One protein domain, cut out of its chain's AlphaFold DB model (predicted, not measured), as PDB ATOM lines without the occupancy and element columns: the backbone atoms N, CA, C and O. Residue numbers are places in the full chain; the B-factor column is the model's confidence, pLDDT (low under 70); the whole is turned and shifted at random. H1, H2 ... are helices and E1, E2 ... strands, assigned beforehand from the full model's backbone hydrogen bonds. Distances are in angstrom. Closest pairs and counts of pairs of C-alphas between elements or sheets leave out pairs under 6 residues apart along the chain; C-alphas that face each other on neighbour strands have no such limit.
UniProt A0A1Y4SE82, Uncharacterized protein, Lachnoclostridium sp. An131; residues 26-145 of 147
ATOM      1  N   GLU A  26     -20.557 -63.386  86.337       88.31
ATOM      2  CA  GLU A  26     -19.173 -63.018  86.028       88.31
ATOM      3  C   GLU A  26     -18.874 -61.614  86.570       88.31
ATOM      4  O   GLU A  26     -19.677 -60.695  86.364       88.31
ATOM      5  N   PRO A  27     -17.745 -61.435  87.278       91.06
ATOM      6  CA  PRO A  27     -17.386 -60.145  87.825       91.06
ATOM      7  C   PRO A  27     -17.099 -59.148  86.705       91.06
ATOM      8  O   PRO A  27     -16.528 -59.498  85.668       91.06
ATOM      9  N   PHE A  28     -17.466 -57.891  86.929       91.31
ATOM     10  CA  PHE A  28     -17.164 -56.818  85.992       91.31
ATOM     11  C   PHE A  28     -17.000 -55.468  86.676       91.31
ATOM     12  O   PHE A  28     -17.422 -55.264  87.814       91.31
ATOM     13  N   MET A  29     -16.401 -54.532  85.952       91.81
ATOM     14  CA  MET A  29     -16.237 -53.148  86.370       91.81
ATOM     15  C   MET A  29     -16.952 -52.205  85.406       91.81
ATOM     16  O   MET A  29     -17.010 -52.453  84.200       91.81
ATOM     17  N   VAL A  30     -17.492 -51.113  85.941       91.75
ATOM     18  CA  VAL A  30     -18.078 -50.019  85.170       91.75
ATOM     19  C   VAL A  30     -17.333 -48.730  85.465       91.75
ATOM     20  O   VAL A  30     -17.274 -48.301  86.613       91.75
ATOM     21  N   LEU A  31     -16.835 -48.093  84.415       93.38
ATOM     22  CA  LEU A  31     -16.400 -46.704  84.416       93.38
ATOM     23  C   LEU A  31     -17.596 -45.843  84.029       93.38
ATOM     24  O   LEU A  31     -18.176 -46.021  82.956       93.38
ATOM     25  N   ALA A  32     -17.993 -44.924  84.892       92.69
ATOM     26  CA  ALA A  32     -19.131 -44.054  84.657       92.69
ATOM     27  C   ALA A  32     -18.714 -42.595  84.853       92.69
ATOM     28  O   ALA A  32     -18.761 -42.113  85.987       92.69
ATOM     29  N   PRO A  33     -18.307 -41.891  83.779       92.88
ATOM     30  CA  PRO A  33     -18.080 -40.454  83.843       92.88
ATOM     31  C   PRO A  33     -19.316 -39.772  84.427       92.88
ATOM     32  O   PRO A  33     -20.437 -40.027  83.985       92.88
ATOM     33  N   TRP A  34     -19.110 -38.968  85.462       93.50
ATOM     34  CA  TRP A  34     -20.154 -38.199  86.130       93.50
ATOM     35  C   TRP A  34     -20.232 -36.791  85.548       93.50
ATOM     36  O   TRP A  34     -21.305 -36.360  85.128       93.50
ATOM     37  N   SER A  35     -19.083 -36.120  85.453       93.50
ATOM     38  CA  SER A  35     -18.963 -34.819  84.805       93.50
ATOM     39  C   SER A  35     -17.660 -34.717  84.026       93.50
ATOM     40  O   SER A  35     -16.581 -34.962  84.562       93.50
ATOM     41  N   MET A  36     -17.768 -34.325  82.756       91.94
ATOM     42  CA  MET A  36     -16.604 -34.039  81.914       91.94
ATOM     43  C   MET A  36     -15.966 -32.702  82.291       91.94
ATOM     44  O   MET A  36     -14.747 -32.581  82.259       91.94
ATOM     45  N   ALA A  37     -16.774 -31.711  82.677       92.38
ATOM     46  CA  ALA A  37     -16.269 -30.400  83.081       92.38
ATOM     47  C   ALA A  37     -15.492 -30.455  84.407       92.38
ATOM     48  O   ALA A  37     -14.552 -29.688  84.601       92.38
ATOM     49  N   LYS A  38     -15.891 -31.348  85.321       92.25
ATOM     50  CA  LYS A  38     -15.218 -31.555  86.613       92.25
ATOM     51  C   LYS A  38     -14.127 -32.627  86.568       92.25
ATOM     52  O   LYS A  38     -13.441 -32.802  87.566       92.25
ATOM     53  N   ASP A  39     -13.981 -33.323  85.439       92.81
ATOM     54  CA  ASP A  39     -13.118 -34.499  85.290       92.81
ATOM     55  C   ASP A  39     -13.370 -35.548  86.391       92.81
ATOM     56  O   ASP A  39     -12.464 -36.024  87.063       92.81
ATOM     57  N   GLU A  40     -14.641 -35.890  86.611       94.56
ATOM     58  CA  GLU A  40     -15.049 -36.849  87.639       94.56
ATOM     59  C   GLU A  40     -15.608 -38.113  86.991       94.56
ATOM     60  O   GLU A  40     -16.613 -38.077  86.277       94.56
ATOM     61  N   THR A  41     -14.997 -39.259  87.288       94.62
ATOM     62  CA  THR A  41     -15.450 -40.583  86.860       94.62
ATOM     63  C   THR A  41     -15.695 -41.482  88.059       94.62
ATOM     64  O   THR A  41     -14.835 -41.649  88.917       94.62
ATOM     65  N   ILE A  42     -16.875 -42.099  88.096       94.00
ATOM     66  CA  ILE A  42     -17.261 -43.065  89.121       94.00
ATOM     67  C   ILE A  42     -16.870 -44.463  88.652       94.00
ATOM     68  O   ILE A  42     -17.352 -44.937  87.621       94.00
ATOM     69  N   ILE A  43     -16.067 -45.160  89.446       93.19
ATOM     70  CA  ILE A  43     -15.766 -46.577  89.252       93.19
ATOM     71  C   ILE A  43     -16.753 -47.411  90.061       93.19
ATOM     72  O   ILE A  43     -16.966 -47.150  91.240       93.19
ATOM     73  N   LYS A  44     -17.363 -48.421  89.438       92.69
ATOM     74  CA  LYS A  44     -18.255 -49.382  90.104       92.69
ATOM     75  C   LYS A  44     -17.772 -50.802  89.858       92.69
ATOM     76  O   LYS A  44     -17.756 -51.246  88.712       92.69
ATOM     77  N   TYR A  45     -17.453 -51.537  90.918       92.12
ATOM     78  CA  TYR A  45     -17.050 -52.944  90.807       92.12
ATOM     79  C   TYR A  45     -18.157 -53.909  91.246       92.12
ATOM     80  O   TYR A  45     -18.661 -53.811  92.365       92.12
ATOM     81  N   TYR A  46     -18.493 -54.869  90.384       91.75
ATOM     82  CA  TYR A  46     -19.540 -55.877  90.557       91.75
ATOM     83  C   TYR A  46     -18.915 -57.276  90.661       91.75
ATOM     84  O   TYR A  46     -18.784 -57.963  89.651       91.75
ATOM     85  N   PRO A  47     -18.523 -57.736  91.860       89.56
ATOM     86  CA  PRO A  47     -17.790 -58.996  92.031       89.56
ATOM     87  C   PRO A  47     -18.626 -60.263  91.802       89.56
ATOM     88  O   PRO A  47     -18.059 -61.327  91.586       89.56
ATOM     89  N   GLU A  48     -19.954 -60.169  91.860       89.69
ATOM     90  CA  GLU A  48     -20.880 -61.278  91.566       89.69
ATOM     91  C   GLU A  48     -21.791 -60.945  90.378       89.69
ATOM     92  O   GLU A  48     -22.945 -61.379  90.290       89.69
ATOM     93  N   GLY A  49     -21.274 -60.111  89.476       87.62
ATOM     94  CA  GLY A  49     -22.001 -59.614  88.326       87.62
ATOM     95  C   GLY A  49     -23.296 -58.897  88.715       87.62
ATOM     96  O   GLY A  49     -23.318 -58.042  89.597       87.62
ATOM     97  N   LEU A  50     -24.393 -59.230  88.037       82.62
ATOM     98  CA  LEU A  50     -25.673 -58.519  88.143       82.62
ATOM     99  C   LEU A  50     -26.516 -58.891  89.376       82.62
ATOM    100  O   LEU A  50     -27.599 -58.336  89.547       82.62
ATOM    101  N   TYR A  51     -26.070 -59.830  90.215       80.12
ATOM    102  CA  TYR A  51     -26.842 -60.301  91.377       80.12
ATOM    103  C   TYR A  51     -26.573 -59.514  92.657       80.12
ATOM    104  O   TYR A  51     -27.244 -59.740  93.663       80.12
ATOM    105  N   GLN A  52     -25.605 -58.599  92.636       78.81
ATOM    106  CA  GLN A  52     -25.273 -57.760  93.779       78.81
ATOM    107  C   GLN A  52     -25.076 -56.307  93.363       78.81
ATOM    108  O   GLN A  52     -24.697 -55.994  92.234       78.81
ATOM    109  N   SER A  53     -25.313 -55.416  94.321       84.00
ATOM    110  CA  SER A  53     -24.884 -54.024  94.236       84.00
ATOM    111  C   SER A  53     -23.355 -53.941  94.133       84.00
ATOM    112  O   SER A  53     -22.658 -54.837  94.624       84.00
ATOM    113  N   PRO A  54     -22.813 -52.878  93.517       88.38
ATOM    114  CA  PRO A  54     -21.369 -52.721  93.413       88.38
ATOM    115  C   PRO A  54     -20.732 -52.615  94.806       88.38
ATOM    116  O   PRO A  54     -21.301 -51.981  95.695       88.38
ATOM    117  N   LYS A  55     -19.560 -53.236  95.002       85.75
ATOM    118  CA  LYS A  55     -18.850 -53.252  96.299       85.75
ATOM    119  C   LYS A  55     -17.871 -52.097  96.483       85.75
ATOM    120  O   LYS A  55     -17.577 -51.747  97.619       85.75
ATOM    121  N   VAL A  56     -17.367 -51.527  95.391       79.06
ATOM    122  CA  VAL A  56     -16.398 -50.423  95.422       79.06
ATOM    123  C   VAL A  56     -16.932 -49.287  94.568       79.06
ATOM    124  O   VAL A  56     -17.361 -49.522  93.434       79.06
ATOM    125  N   LEU A  57     -16.940 -48.092  95.161       82.81
ATOM    126  CA  LEU A  57     -17.268 -46.820  94.535       82.81
ATOM    127  C   LEU A  57     -16.091 -45.879  94.765       82.81
ATOM    128  O   LEU A  57     -15.820 -45.507  95.904       82.81
ATOM    129  N   GLU A  58     -15.410 -45.513  93.689       86.62
ATOM    130  CA  GLU A  58     -14.282 -44.580  93.721       86.62
ATOM    131  C   GLU A  58     -14.520 -43.460  92.715       86.62
ATOM    132  O   GLU A  58     -15.125 -43.684  91.665       86.62
ATOM    133  N   TYR A  59     -14.064 -42.259  93.059       89.81
ATOM    134  CA  TYR A  59     -14.077 -41.098  92.179       89.81
ATOM    135  C   TYR A  59     -12.647 -40.854  91.717       89.81
ATOM    136  O   TYR A  59     -11.775 -40.611  92.547       89.81
ATOM    137  N   LEU A  60     -12.423 -40.940  90.409       93.44
ATOM    138  CA  LEU A  60     -11.124 -40.722  89.781       93.44
ATOM    139  C   LEU A  60     -11.264 -39.759  88.597       93.44
ATOM    140  O   LEU A  60     -12.314 -39.758  87.943       93.44
ATOM    141  N   PRO A  61     -10.208 -39.002  88.264       94.94
ATOM    142  CA  PRO A  61     -10.067 -38.375  86.956       94.94
ATOM    143  C   PRO A  61     -10.279 -39.385  85.829       94.94
ATOM    144  O   PRO A  61      -9.905 -40.556  85.962       94.94
ATOM    145  N   LEU A  62     -10.841 -38.959  84.695       90.31
ATOM    146  CA  LEU A  62     -11.157 -39.871  83.589       90.31
ATOM    147  C   LEU A  62      -9.922 -40.639  83.111       90.31
ATOM    148  O   LEU A  62     -10.011 -41.823  82.787       90.31
ATOM    149  N   ARG A  63      -8.764 -39.977  83.081       90.38
ATOM    150  CA  ARG A  63      -7.514 -40.612  82.663       90.38
ATOM    151  C   ARG A  63      -7.095 -41.734  83.611       90.38
ATOM    152  O   ARG A  63      -6.844 -42.839  83.151       90.38
ATOM    153  N   GLU A  64      -7.088 -41.469  84.913       94.44
ATOM    154  CA  GLU A  64      -6.740 -42.467  85.932       94.44
ATOM    155  C   GLU A  64      -7.745 -43.625  85.948       94.44
ATOM    156  O   GLU A  64      -7.363 -44.789  86.040       94.44
ATOM    157  N   ALA A  65      -9.033 -43.319  85.773       92.44
ATOM    158  CA  ALA A  65     -10.081 -44.319  85.616       92.44
ATOM    159  C   ALA A  65      -9.816 -45.249  84.420       92.44
ATOM    160  O   ALA A  65      -9.978 -46.465  84.534       92.44
ATOM    161  N   VAL A  66      -9.411 -44.688  83.275       89.88
ATOM    162  CA  VAL A  66      -9.071 -45.450  82.065       89.88
ATOM    163  C   VAL A  66      -7.811 -46.292  82.267       89.88
ATOM    164  O   VAL A  66      -7.805 -47.453  81.859       89.88
ATOM    165  N   ASP A  67      -6.785 -45.754  82.925       91.75
ATOM    166  CA  ASP A  67      -5.562 -46.503  83.233       91.75
ATOM    167  C   ASP A  67      -5.880 -47.709  84.142       91.75
ATOM    168  O   ASP A  67      -5.495 -48.840  83.837       91.75
ATOM    169  N   LEU A  68      -6.699 -47.512  85.184       91.00
ATOM    170  CA  LEU A  68      -7.196 -48.594  86.042       91.00
ATOM    171  C   LEU A  68      -8.029 -49.623  85.255       91.00
ATOM    172  O   LEU A  68      -7.884 -50.832  85.448       91.00
ATOM    173  N   ALA A  69      -8.897 -49.170  84.346       88.62
ATOM    174  CA  ALA A  69      -9.658 -50.058  83.467       88.62
ATOM    175  C   ALA A  69      -8.773 -50.945  82.602       88.62
ATOM    176  O   ALA A  69      -9.074 -52.129  82.453       88.62
ATOM    177  N   ASP A  70      -7.705 -50.391  82.038       88.81
ATOM    178  CA  ASP A  70      -6.761 -51.145  81.224       88.81
ATOM    179  C   ASP A  70      -6.020 -52.200  82.066       88.81
ATOM    180  O   ASP A  70      -5.884 -53.354  81.649       88.81
ATOM    181  N   GLU A  71      -5.618 -51.858  83.294       91.19
ATOM    182  CA  GLU A  71      -5.020 -52.815  84.231       91.19
ATOM    183  C   GLU A  71      -5.964 -53.970  84.590       91.19
ATOM    184  O   GLU A  71      -5.560 -55.138  84.556       91.19
ATOM    185  N   GLU A  72      -7.225 -53.680  84.905       90.06
ATOM    186  CA  GLU A  72      -8.222 -54.703  85.232       90.06
ATOM    187  C   GLU A  72      -8.619 -55.540  84.008       90.06
ATOM    188  O   GLU A  72      -8.766 -56.766  84.090       90.06
ATOM    189  N   PHE A  73      -8.711 -54.915  82.835       86.31
ATOM    190  CA  PHE A  73      -8.957 -55.616  81.581       86.31
ATOM    191  C   PHE A  73      -7.833 -56.615  81.260       86.31
ATOM    192  O   PHE A  73      -8.111 -57.762  80.895       86.31
ATOM    193  N   LYS A  74      -6.560 -56.249  81.486       89.12
ATOM    194  CA  LYS A  74      -5.407 -57.166  81.352       89.12
ATOM    195  C   LYS A  74      -5.493 -58.370  82.295       89.12
ATOM    196  O   LYS A  74      -5.022 -59.454  81.947       89.12
ATOM    197  N   LYS A  75      -6.156 -58.225  83.448       89.50
ATOM    198  CA  LYS A  75      -6.466 -59.323  84.386       89.50
ATOM    199  C   LYS A  75      -7.673 -60.169  83.947       89.50
ATOM    200  O   LYS A  75      -8.091 -61.066  84.676       89.50
ATOM    201  N   LYS A  76      -8.191 -59.946  82.733       87.50
ATOM    202  CA  LYS A  76      -9.376 -60.589  82.137       87.50
ATOM    203  C   LYS A  76     -10.697 -60.226  82.819       87.50
ATOM    204  O   LYS A  76     -11.672 -60.966  82.666       87.50
ATOM    205  N   LEU A  77     -10.752 -59.105  83.537       88.38
ATOM    206  CA  LEU A  77     -12.017 -58.566  84.020       88.38
ATOM    207  C   LEU A  77     -12.790 -57.945  82.850       88.38
ATOM    208  O   LEU A  77     -12.219 -57.259  82.001       88.38
ATOM    209  N   TYR A  78     -14.103 -58.166  82.798       87.06
ATOM    210  CA  TYR A  78     -14.946 -57.434  81.859       87.06
ATOM    211  C   TYR A  78     -15.082 -55.981  82.327       87.06
ATOM    212  O   TYR A  78     -15.479 -55.727  83.465       87.06
ATOM    213  N   VAL A  79     -14.773 -55.030  81.444       88.69
ATOM    214  CA  VAL A  79     -14.885 -53.598  81.732       88.69
ATOM    215  C   VAL A  79     -15.885 -52.950  80.778       88.69
ATOM    216  O   VAL A  79     -15.840 -53.121  79.557       88.69
ATOM    217  N   GLN A  80     -16.812 -52.193  81.350       88.62
ATOM    218  CA  GLN A  80     -17.803 -51.412  80.629       88.62
ATOM    219  C   GLN A  80     -17.597 -49.932  80.925       88.62
ATOM    220  O   GLN A  80     -17.312 -49.558  82.055       88.62
ATOM    221  N   VAL A  81     -17.812 -49.080  79.930       88.19
ATOM    222  CA  VAL A  81     -17.919 -47.639  80.147       88.19
ATOM    223  C   VAL A  81     -19.363 -47.217  79.881       88.19
ATOM    224  O   VAL A  81     -20.004 -47.676  78.928       88.19
ATOM    225  N   SER A  82     -19.904 -46.374  80.754       89.50
ATOM    226  CA  SER A  82     -21.288 -45.916  80.698       89.50
ATOM    227  C   SER A  82     -21.367 -44.402  80.817       89.50
ATOM    228  O   SER A  82     -21.117 -43.844  81.881       89.50
ATOM    229  N   MET A  83     -21.815 -43.748  79.748       90.00
ATOM    230  CA  MET A  83     -22.137 -42.317  79.747       90.00
ATOM    231  C   MET A  83     -23.504 -42.020  80.359       90.00
ATOM    232  O   MET A  83     -23.862 -40.861  80.526       90.00
ATOM    233  N   GLY A  84     -24.287 -43.045  80.716       85.44
ATOM    234  CA  GLY A  84     -25.639 -42.859  81.252       85.44
ATOM    235  C   GLY A  84     -25.705 -42.113  82.591       85.44
ATOM    236  O   GLY A  84     -26.791 -41.724  83.001       85.44
ATOM    237  N   MET A  85     -24.568 -41.932  83.267       86.94
ATOM    238  CA  MET A  85     -24.441 -41.134  84.493       86.94
ATOM    239  C   MET A  85     -23.848 -39.740  84.228       86.94
ATOM    240  O   MET A  85     -23.863 -38.915  85.133       86.94
ATOM    241  N   CYS A  86     -23.331 -39.481  83.022       93.19
ATOM    242  CA  CYS A  86     -22.687 -38.219  82.685       93.19
ATOM    243  C   CYS A  86     -23.753 -37.156  82.442       93.19
ATOM    244  O   CYS A  86     -24.554 -37.267  81.505       93.19
ATOM    245  N   VAL A  87     -23.757 -36.123  83.282       94.50
ATOM    246  CA  VAL A  87     -24.784 -35.076  83.239       94.50
ATOM    247  C   VAL A  87     -24.731 -34.296  81.922       94.50
ATOM    248  O   VAL A  87     -25.770 -34.065  81.303       94.50
ATOM    249  N   GLU A  88     -23.533 -33.996  81.413       95.44
ATOM    250  CA  GLU A  88     -23.333 -33.320  80.129       95.44
ATOM    251  C   GLU A  88     -23.794 -34.185  78.953       95.44
ATOM    252  O   GLU A  88     -24.438 -33.683  78.030       95.44
ATOM    253  N   TRP A  89     -23.516 -35.492  78.984       94.81
ATOM    254  CA  TRP A  89     -23.967 -36.408  77.936       94.81
ATOM    255  C   TRP A  89     -25.491 -36.510  77.913       94.81
ATOM    256  O   TRP A  89     -26.097 -36.355  76.856       94.81
ATOM    257  N   MET A  90     -26.119 -36.721  79.074       92.81
ATOM    258  CA  MET A  90     -27.577 -36.815  79.204       92.81
ATOM    259  C   MET A  90     -28.266 -35.542  78.709       92.81
ATOM    260  O   MET A  90     -29.272 -35.603  77.989       92.81
ATOM    261  N   HIS A  91     -27.690 -34.389  79.047       95.44
ATOM    262  CA  HIS A  91     -28.143 -33.100  78.560       95.44
ATOM    263  C   HIS A  91     -28.060 -33.024  77.032       95.44
ATOM    264  O   HIS A  91     -29.073 -32.832  76.357       95.44
ATOM    265  N   VAL A  92     -26.880 -33.254  76.456       95.06
ATOM    266  CA  VAL A  92     -26.668 -33.196  75.003       95.06
ATOM    267  C   VAL A  92     -27.555 -34.199  74.259       95.06
ATOM    268  O   VAL A  92     -28.150 -33.853  73.235       95.06
ATOM    269  N   PHE A  93     -27.705 -35.414  74.779       92.25
ATOM    270  CA  PHE A  93     -28.570 -36.447  74.213       92.25
ATOM    271  C   PHE A  93     -30.030 -35.976  74.141       92.25
ATOM    272  O   PHE A  93     -30.678 -36.085  73.099       92.25
ATOM    273  N   THR A  94     -30.525 -35.361  75.216       92.56
ATOM    274  CA  THR A  94     -31.875 -34.779  75.278       92.56
ATOM    275  C   THR A  94     -32.054 -33.650  74.263       92.56
ATOM    276  O   THR A  94     -33.063 -33.590  73.553       92.56
ATOM    277  N   GLN A  95     -31.064 -32.763  74.159       94.25
ATOM    278  CA  GLN A  95     -31.131 -31.586  73.292       94.25
ATOM    279  C   GLN A  95     -31.033 -31.946  71.801       94.25
ATOM    280  O   GLN A  95     -31.720 -31.351  70.965       94.25
ATOM    281  N   THR A  96     -30.219 -32.941  71.453       91.44
ATOM    282  CA  THR A  96     -29.971 -33.349  70.059       91.44
ATOM    283  C   THR A  96     -30.936 -34.429  69.562       91.44
ATOM    284  O   THR A  96     -31.181 -34.529  68.357       91.44
ATOM    285  N   GLY A  97     -31.550 -35.196  70.465       86.31
ATOM    286  CA  GLY A  97     -32.519 -36.237  70.136       86.31
ATOM    287  C   GLY A  97     -33.803 -35.712  69.478       86.31
ATOM    288  O   GLY A  97     -34.194 -34.555  69.630       86.31
ATOM    289  N   LYS A  98     -34.505 -36.590  68.751       89.31
ATOM    290  CA  LYS A  98     -35.803 -36.285  68.105       89.31
ATOM    291  C   LYS A  98     -37.021 -36.605  68.981       89.31
ATOM    292  O   LYS A  98     -38.147 -36.451  68.531       89.31
ATOM    293  N   LEU A  99     -36.791 -37.082  70.205       90.12
ATOM    294  CA  LEU A  99     -37.838 -37.584  71.101       90.12
ATOM    295  C   LEU A  99     -38.691 -36.474  71.731       90.12
ATOM    296  O   LEU A  99     -39.795 -36.752  72.186       90.12
ATOM    297  N   TYR A 100     -38.186 -35.240  71.758       93.69
ATOM    298  CA  TYR A 100     -38.805 -34.125  72.471       93.69
ATOM    299  C   TYR A 100     -39.069 -32.939  71.547       93.69
ATOM    300  O   TYR A 100     -38.292 -32.669  70.625       93.69
ATOM    301  N   THR A 101     -40.152 -32.213  71.826       95.88
ATOM    302  CA  THR A 101     -40.470 -30.949  71.154       95.88
ATOM    303  C   THR A 101     -39.470 -29.860  71.541       95.88
ATOM    304  O   THR A 101     -38.753 -29.975  72.538       95.88
ATOM    305  N   GLN A 102     -39.433 -28.772  70.771       95.25
ATOM    306  CA  GLN A 102     -38.554 -27.639  71.063       95.25
ATOM    307  C   GLN A 102     -38.836 -27.026  72.448       95.25
ATOM    308  O   GLN A 102     -37.911 -26.816  73.226       95.25
ATOM    309  N   GLU A 103     -40.111 -26.847  72.796       96.38
ATOM    310  CA  GLU A 103     -40.518 -26.315  74.101       96.38
ATOM    311  C   GLU A 103     -40.089 -27.233  75.261       96.38
ATOM    312  O   GLU A 103     -39.605 -26.772  76.295       96.38
ATOM    313  N   GLN A 104     -40.209 -28.555  75.092       96.19
ATOM    314  CA  GLN A 104     -39.734 -29.516  76.092       96.19
ATOM    315  C   GLN A 104     -38.217 -29.434  76.270       96.19
ATOM    316  O   GLN A 104     -37.733 -29.422  77.400       96.19
ATOM    317  N   LYS A 105     -37.465 -29.332  75.167       96.00
ATOM    318  CA  LYS A 105     -36.004 -29.183  75.206       96.00
ATOM    319  C   LYS A 105     -35.575 -27.914  75.928       96.00
ATOM    320  O   LYS A 105     -34.617 -27.968  76.695       96.00
ATOM    321  N   GLU A 106     -36.280 -26.805  75.728       95.62
ATOM    322  CA  GLU A 106     -36.024 -25.546  76.435       95.62
ATOM    323  C   GLU A 106     -36.280 -25.681  77.938       95.62
ATOM    324  O   GLU A 106     -35.414 -25.321  78.734       95.62
ATOM    325  N   ARG A 107     -37.397 -26.302  78.341       95.75
ATOM    326  CA  ARG A 107     -37.677 -26.585  79.761       95.75
ATOM    327  C   ARG A 107     -36.613 -27.482  80.393       95.75
ATOM    328  O   ARG A 107     -36.158 -27.198  81.498       95.75
ATOM    329  N   PHE A 108     -36.203 -28.547  79.699       95.19
ATOM    330  CA  PHE A 108     -35.128 -29.417  80.175       95.19
ATOM    331  C   PHE A 108     -33.812 -28.664  80.277       95.19
ATOM    332  O   PHE A 108     -33.136 -28.802  81.284       95.19
ATOM    333  N   ARG A 109     -33.480 -27.812  79.302       94.62
ATOM    334  CA  ARG A 109     -32.254 -27.014  79.358       94.62
ATOM    335  C   ARG A 109     -32.218 -26.114  80.584       94.62
ATOM    336  O   ARG A 109     -31.214 -26.130  81.286       94.62
ATOM    337  N   SER A 110     -33.289 -25.370  80.846       94.31
ATOM    338  CA  SER A 110     -33.355 -24.489  82.014       94.31
ATOM    339  C   SER A 110     -33.195 -25.271  83.316       94.31
ATOM    340  O   SER A 110     -32.372 -24.903  84.147       94.31
ATOM    341  N   ARG A 111     -33.914 -26.394  83.458       95.44
ATOM    342  CA  ARG A 111     -33.809 -27.266  84.637       95.44
ATOM    343  C   ARG A 111     -32.406 -27.850  84.795       95.44
ATOM    344  O   ARG A 111     -31.866 -27.856  85.890       95.44
ATOM    345  N   ASP A 112     -31.833 -28.370  83.715       95.06
ATOM    346  CA  ASP A 112     -30.528 -29.021  83.750       95.06
ATOM    347  C   ASP A 112     -29.428 -28.011  84.123       95.06
ATOM    348  O   ASP A 112     -28.575 -28.335  84.939       95.06
ATOM    349  N   MET A 113     -29.476 -26.776  83.602       93.62
ATOM    350  CA  MET A 113     -28.538 -25.704  83.969       93.62
ATOM    351  C   MET A 113     -28.689 -25.240  85.425       93.62
ATOM    352  O   MET A 113     -27.697 -24.875  86.049       93.62
ATOM    353  N   GLU A 114     -29.911 -25.239  85.963       94.69
ATOM    354  CA  GLU A 114     -30.169 -24.919  87.372       94.69
ATOM    355  C   GLU A 114     -29.650 -26.026  88.300       94.69
ATOM    356  O   GLU A 114     -29.005 -25.749  89.310       94.69
ATOM    357  N   GLN A 115     -29.911 -27.285  87.945       95.38
ATOM    358  CA  GLN A 115     -29.560 -28.439  88.767       95.38
ATOM    359  C   GLN A 115     -28.072 -28.812  88.674       95.38
ATOM    360  O   GLN A 115     -27.492 -29.253  89.665       95.38
ATOM    361  N   TYR A 116     -27.464 -28.637  87.499       95.00
ATOM    362  CA  TYR A 116     -26.080 -29.006  87.200       95.00
ATOM    363  C   TYR A 116     -25.369 -27.836  86.503       95.00
ATOM    364  O   TYR A 116     -25.280 -27.799  85.269       95.00
ATOM    365  N   PRO A 117     -24.843 -26.863  87.271       91.62
ATOM    366  CA  PRO A 117     -24.173 -25.685  86.720       91.62
ATOM    367  C   PRO A 117     -23.009 -26.010  85.772       91.62
ATOM    368  O   PRO A 117     -22.728 -25.236  84.859       91.62
ATOM    369  N   GLU A 118     -22.362 -27.169  85.932       91.50
ATOM    370  CA  GLU A 118     -21.329 -27.682  85.024       91.50
ATOM    371  C   GLU A 118     -21.786 -27.796  83.563       91.50
ATOM    372  O   GLU A 118     -20.973 -27.659  82.655       91.50
ATOM    373  N   ILE A 119     -23.084 -27.956  83.296       95.81
ATOM    374  CA  ILE A 119     -23.614 -28.004  81.928       95.81
ATOM    375  C   ILE A 119     -23.393 -26.674  81.198       95.81
ATOM    376  O   ILE A 119     -23.216 -26.660  79.977       95.81
ATOM    377  N   ALA A 120     -23.351 -25.551  81.921       94.19
ATOM    378  CA  ALA A 120     -23.097 -24.243  81.324       94.19
ATOM    379  C   ALA A 120     -21.734 -24.185  80.607       94.19
ATOM    380  O   ALA A 120     -21.609 -23.510  79.580       94.19
ATOM    381  N   TRP A 121     -20.744 -24.951  81.081       94.50
ATOM    382  CA  TRP A 121     -19.410 -25.040  80.478       94.50
ATOM    383  C   TRP A 121     -19.452 -25.463  79.001       94.50
ATOM    384  O   TRP A 121     -18.697 -24.911  78.194       94.50
ATOM    385  N   LEU A 122     -20.392 -26.344  78.619       95.12
ATOM    386  CA  LEU A 122     -20.588 -26.800  77.232       95.12
ATOM    387  C   LEU A 122     -20.900 -25.658  76.258       95.12
ATOM    388  O   LEU A 122     -20.659 -25.771  75.058       95.12
ATOM    389  N   TYR A 123     -21.480 -24.569  76.759       93.38
ATOM    390  CA  TYR A 123     -21.921 -23.442  75.943       93.38
ATOM    391  C   TYR A 123     -20.959 -22.260  76.006       93.38
ATOM    392  O   TYR A 123     -20.857 -21.503  75.040       93.38
ATOM    393  N   GLN A 124     -20.257 -22.098  77.127       93.62
ATOM    394  CA  GLN A 124     -19.447 -20.917  77.417       93.62
ATOM    395  C   GLN A 124     -18.040 -20.986  76.815       93.62
ATOM    396  O   GLN A 124     -17.489 -19.948  76.452       93.62
ATOM    397  N   THR A 125     -17.475 -22.183  76.647       92.69
ATOM    398  CA  THR A 125     -16.091 -22.372  76.184       92.69
ATOM    399  C   THR A 125     -16.031 -23.005  74.792       92.69
ATOM    400  O   THR A 125     -16.958 -23.704  74.383       92.69
ATOM    401  N   ASP A 126     -14.951 -22.763  74.040       95.38
ATOM    402  CA  ASP A 126     -14.723 -23.460  72.762       95.38
ATOM    403  C   ASP A 126     -14.553 -24.965  72.974       95.38
ATOM    404  O   ASP A 126     -15.170 -25.765  72.275       95.38
ATOM    405  N   GLU A 127     -13.784 -25.349  73.994       93.00
ATOM    406  CA  GLU A 127     -13.572 -26.746  74.371       93.00
ATOM    407  C   GLU A 127     -14.887 -27.453  74.721       93.00
ATOM    408  O   GLU A 127     -15.172 -28.526  74.193       93.00
ATOM    409  N   GLY A 128     -15.738 -26.823  75.532       93.75
ATOM    410  CA  GLY A 128     -17.056 -27.345  75.879       93.75
ATOM    411  C   GLY A 128     -17.973 -27.491  74.664       93.75
ATOM    412  O   GLY A 128     -18.677 -28.496  74.540       93.75
ATOM    413  N   ARG A 129     -17.928 -26.542  73.718       94.56
ATOM    414  CA  ARG A 129     -18.696 -26.629  72.466       94.56
ATOM    415  C   ARG A 129     -18.223 -27.780  71.583       94.56
ATOM    416  O   ARG A 129     -19.057 -28.472  70.996       94.56
ATOM    417  N   GLU A 130     -16.915 -28.011  71.489       95.56
ATOM    418  CA  GLU A 130     -16.375 -29.183  70.792       95.56
ATOM    419  C   GLU A 130     -16.743 -30.483  71.515       95.56
ATOM    420  O   GLU A 130     -17.213 -31.430  70.878       95.56
ATOM    421  N   MET A 131     -16.654 -30.509  72.847       93.62
ATOM    422  CA  MET A 131     -17.062 -31.653  73.659       93.62
ATOM    423  C   MET A 131     -18.541 -31.995  73.447       93.62
ATOM    424  O   MET A 131     -18.882 -33.158  73.240       93.62
ATOM    425  N   ALA A 132     -19.431 -31.002  73.395       94.12
ATOM    426  CA  ALA A 132     -20.849 -31.226  73.120       94.12
ATOM    427  C   ALA A 132     -21.079 -31.927  71.768       94.12
ATOM    428  O   ALA A 132     -21.921 -32.822  71.665       94.12
ATOM    429  N   LYS A 133     -20.305 -31.584  70.727       93.75
ATOM    430  CA  LYS A 133     -20.379 -32.266  69.420       93.75
ATOM    431  C   LYS A 133     -19.930 -33.724  69.511       93.75
ATOM    432  O   LYS A 133     -20.504 -34.572  68.824       93.75
ATOM    433  N   VAL A 134     -18.915 -34.009  70.327       92.69
ATOM    434  CA  VAL A 134     -18.432 -35.373  70.583       92.69
ATOM    435  C   VAL A 134     -19.498 -36.172  71.335       92.69
ATOM    436  O   VAL A 134     -19.935 -37.214  70.845       92.69
ATOM    437  N   LEU A 135     -19.998 -35.649  72.459       91.81
ATOM    438  CA  LEU A 135     -21.024 -36.288  73.290       91.81
ATOM    439  C   LEU A 135     -22.302 -36.613  72.503       91.81
ATOM    440  O   LEU A 135     -22.850 -37.700  72.664       91.81
ATOM    441  N   ALA A 136     -22.728 -35.738  71.586       90.50
ATOM    442  CA  ALA A 136     -23.911 -35.951  70.745       90.50
ATOM    443  C   ALA A 136     -23.836 -37.201  69.849       90.50
ATOM    444  O   ALA A 136     -24.859 -37.671  69.351       90.50
ATOM    445  N   ARG A 137     -22.630 -37.718  69.600       89.00
ATOM    446  CA  ARG A 137     -22.379 -38.886  68.741       89.00
ATOM    447  C   ARG A 137     -22.020 -40.134  69.541       89.00
ATOM    448  O   ARG A 137     -21.976 -41.225  68.976       89.00
ATOM    449  N   LEU A 138     -21.733 -39.973  70.828       86.25
ATOM    450  CA  LEU A 138     -21.281 -41.044  71.699       86.25
ATOM    451  C   LEU A 138     -22.476 -41.903  72.156       86.25
ATOM    452  O   LEU A 138     -23.483 -41.347  72.602       86.25
ATOM    453  N   PRO A 139     -22.406 -43.247  72.054       84.50
ATOM    454  CA  PRO A 139     -23.473 -44.111  72.549       84.50
ATOM    455  C   PRO A 139     -23.597 -44.064  74.080       84.50
ATOM    456  O   PRO A 139     -22.653 -43.748  74.787       84.50
ATOM    457  N   GLN A 140     -24.752 -44.437  74.632       80.12
ATOM    458  CA  GLN A 140     -24.949 -44.411  76.090       80.12
ATOM    459  C   GLN A 140     -24.013 -45.376  76.836       80.12
ATOM    460  O   GLN A 140     -23.590 -45.117  77.962       80.12
ATOM    461  N   THR A 141     -23.726 -46.521  76.222       79.50
ATOM    462  CA  THR A 141     -22.841 -47.541  76.775       79.50
ATOM    463  C   THR A 141     -21.936 -48.077  75.682       79.50
ATOM    464  O   THR A 141     -22.367 -48.279  74.545       79.50
ATOM    465  N   TRP A 142     -20.687 -48.347  76.040       71.81
ATOM    466  CA  TRP A 142     -19.783 -49.124  75.209       71.81
ATOM    467  C   TRP A 142     -19.030 -50.135  76.065       71.81
ATOM    468  O   TRP A 142     -18.576 -49.859  77.176       71.81
ATOM    469  N   SER A 143     -18.928 -51.352  75.542       61.66
ATOM    470  CA  SER A 143     -18.063 -52.378  76.113       61.66
ATOM    471  C   SER A 143     -16.633 -52.062  75.703       61.66
ATOM    472  O   SER A 143     -16.362 -51.975  74.503       61.66
ATOM    473  N   PHE A 144     -15.721 -51.941  76.667       54.75
ATOM    474  CA  PHE A 144     -14.298 -51.903  76.363       54.75
ATOM    475  C   PHE A 144     -13.883 -53.323  75.965       54.75
ATOM    476  O   PHE A 144     -13.530 -54.164  76.786       54.75
ATOM    477  N   ARG A 145     -14.041 -53.644  74.681       44.94
ATOM    478  CA  ARG A 145     -13.307 -54.751  74.074       44.94
ATOM    479  C   ARG A 145     -11.982 -54.114  73.704       44.94
ATOM    480  O   ARG A 145     -11.979 -53.348  72.749       44.94
TER     481      ARG A 145
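What this domain is: This is residues 26 to 145 of the 147 residues of an uncharacterized protein of Lachnoclostridium sp. An131 (UniProt A0A1Y4SE82). Two lobes sit end to end: a twisted five-stranded sheet with helix H1 over one face, and a cluster of four helices, H2 to H5, beyond one end of the strands. H2 and H3 fold back on each other as a helical hairpin, and H4 and H5 close the cluster. The printed part has 120 residues with five named helices and five named strands, in the order E1 E2 E3 H1 E4 H2 H3 H4 H5 E5. The sheet order is E3 E2 E1 E4 E5, mixed, and the class is mixed, helices and strands. The whole is compact, with a radius of gyration of the C-alphas of 15.7 A, yet elongated, spanning 46 by 29 by 24 A.

How they stand to each other: Start at E1, residues 28 to 35, E2, residues 40 to 46, and E3, residues 56 to 60: a meander, each strand the antiparallel neighbour of the one before. Look for N 30 and O 44 at 2.8 A, and N 43 and O 58 at 2.8 A. On E1's other side, E4, residues 78 to 82, is parallel to it, with N 31 and O 80 at 2.8 A. E5, residues 141 to 143, is an edge strand antiparallel to E4, with N 81 and O 142 at 3.0 A. H1, residues 62 to 74, is on the sheet at a height of 8.5 A, over E2 and E1, making two layers, helix on sheet; it runs along the strands, at 8 degrees to E1 on the local plane. E3, H1 and E4 form a split strand-helix-strand unit, its strands not neighbours, with a right-handed crossover. H2, residues 87 to 96, only grazes the sheet with residues 87 to 89. H2 touches H3, residues 102 to 115, at Gln 95 and Lys 105, whose C-alphas are closest at 5.8 A, with a shallow tilt of 12 degrees, opposite ways. H2 touches H4, residues 117 to 124, at a steep tilt of 52 degrees; the closest C-alphas, of Glu 88 and Ile 119, are 5.6 A apart. H2 touches H5, residues 126 to 135, about perpendicular at 74 degrees; the closest C-alphas, of Trp 89 and Leu 135, are 5.5 A apart. H4 and H5 touch only at the corner, the C-alphas of Leu 122 and Gly 128 being closest at 3.8 A. H1 is apart from H2, H3, H4 and H5. Each O i to N i+4 pair is within hydrogen-bond range in H1, H2, H3 and H5; in H4 1 of 4 is, beside 5 of 5 O i to N i+3 pairs.

Where its parts are: Find C-alpha 28 at (-17.164, -56.818, 85.992); E1 runs 22.1 A from there to C-alpha 35. E2 is 19.8 A long, H1 18.4 A. Find C-alpha 102 at (-38.554, -27.639, 71.063), where H3 begins its 19.9 A. E5 ends at C-alpha 143, (-18.063, -52.378, 76.113).

The domain as a whole: The C-alphas farthest apart, of Lys 75 and Glu 103, are 48.5 A apart. The printed part has no cut, and no link is long. Mean pLDDT of the printed part is 90.2; residues 143 to 145 are under 70.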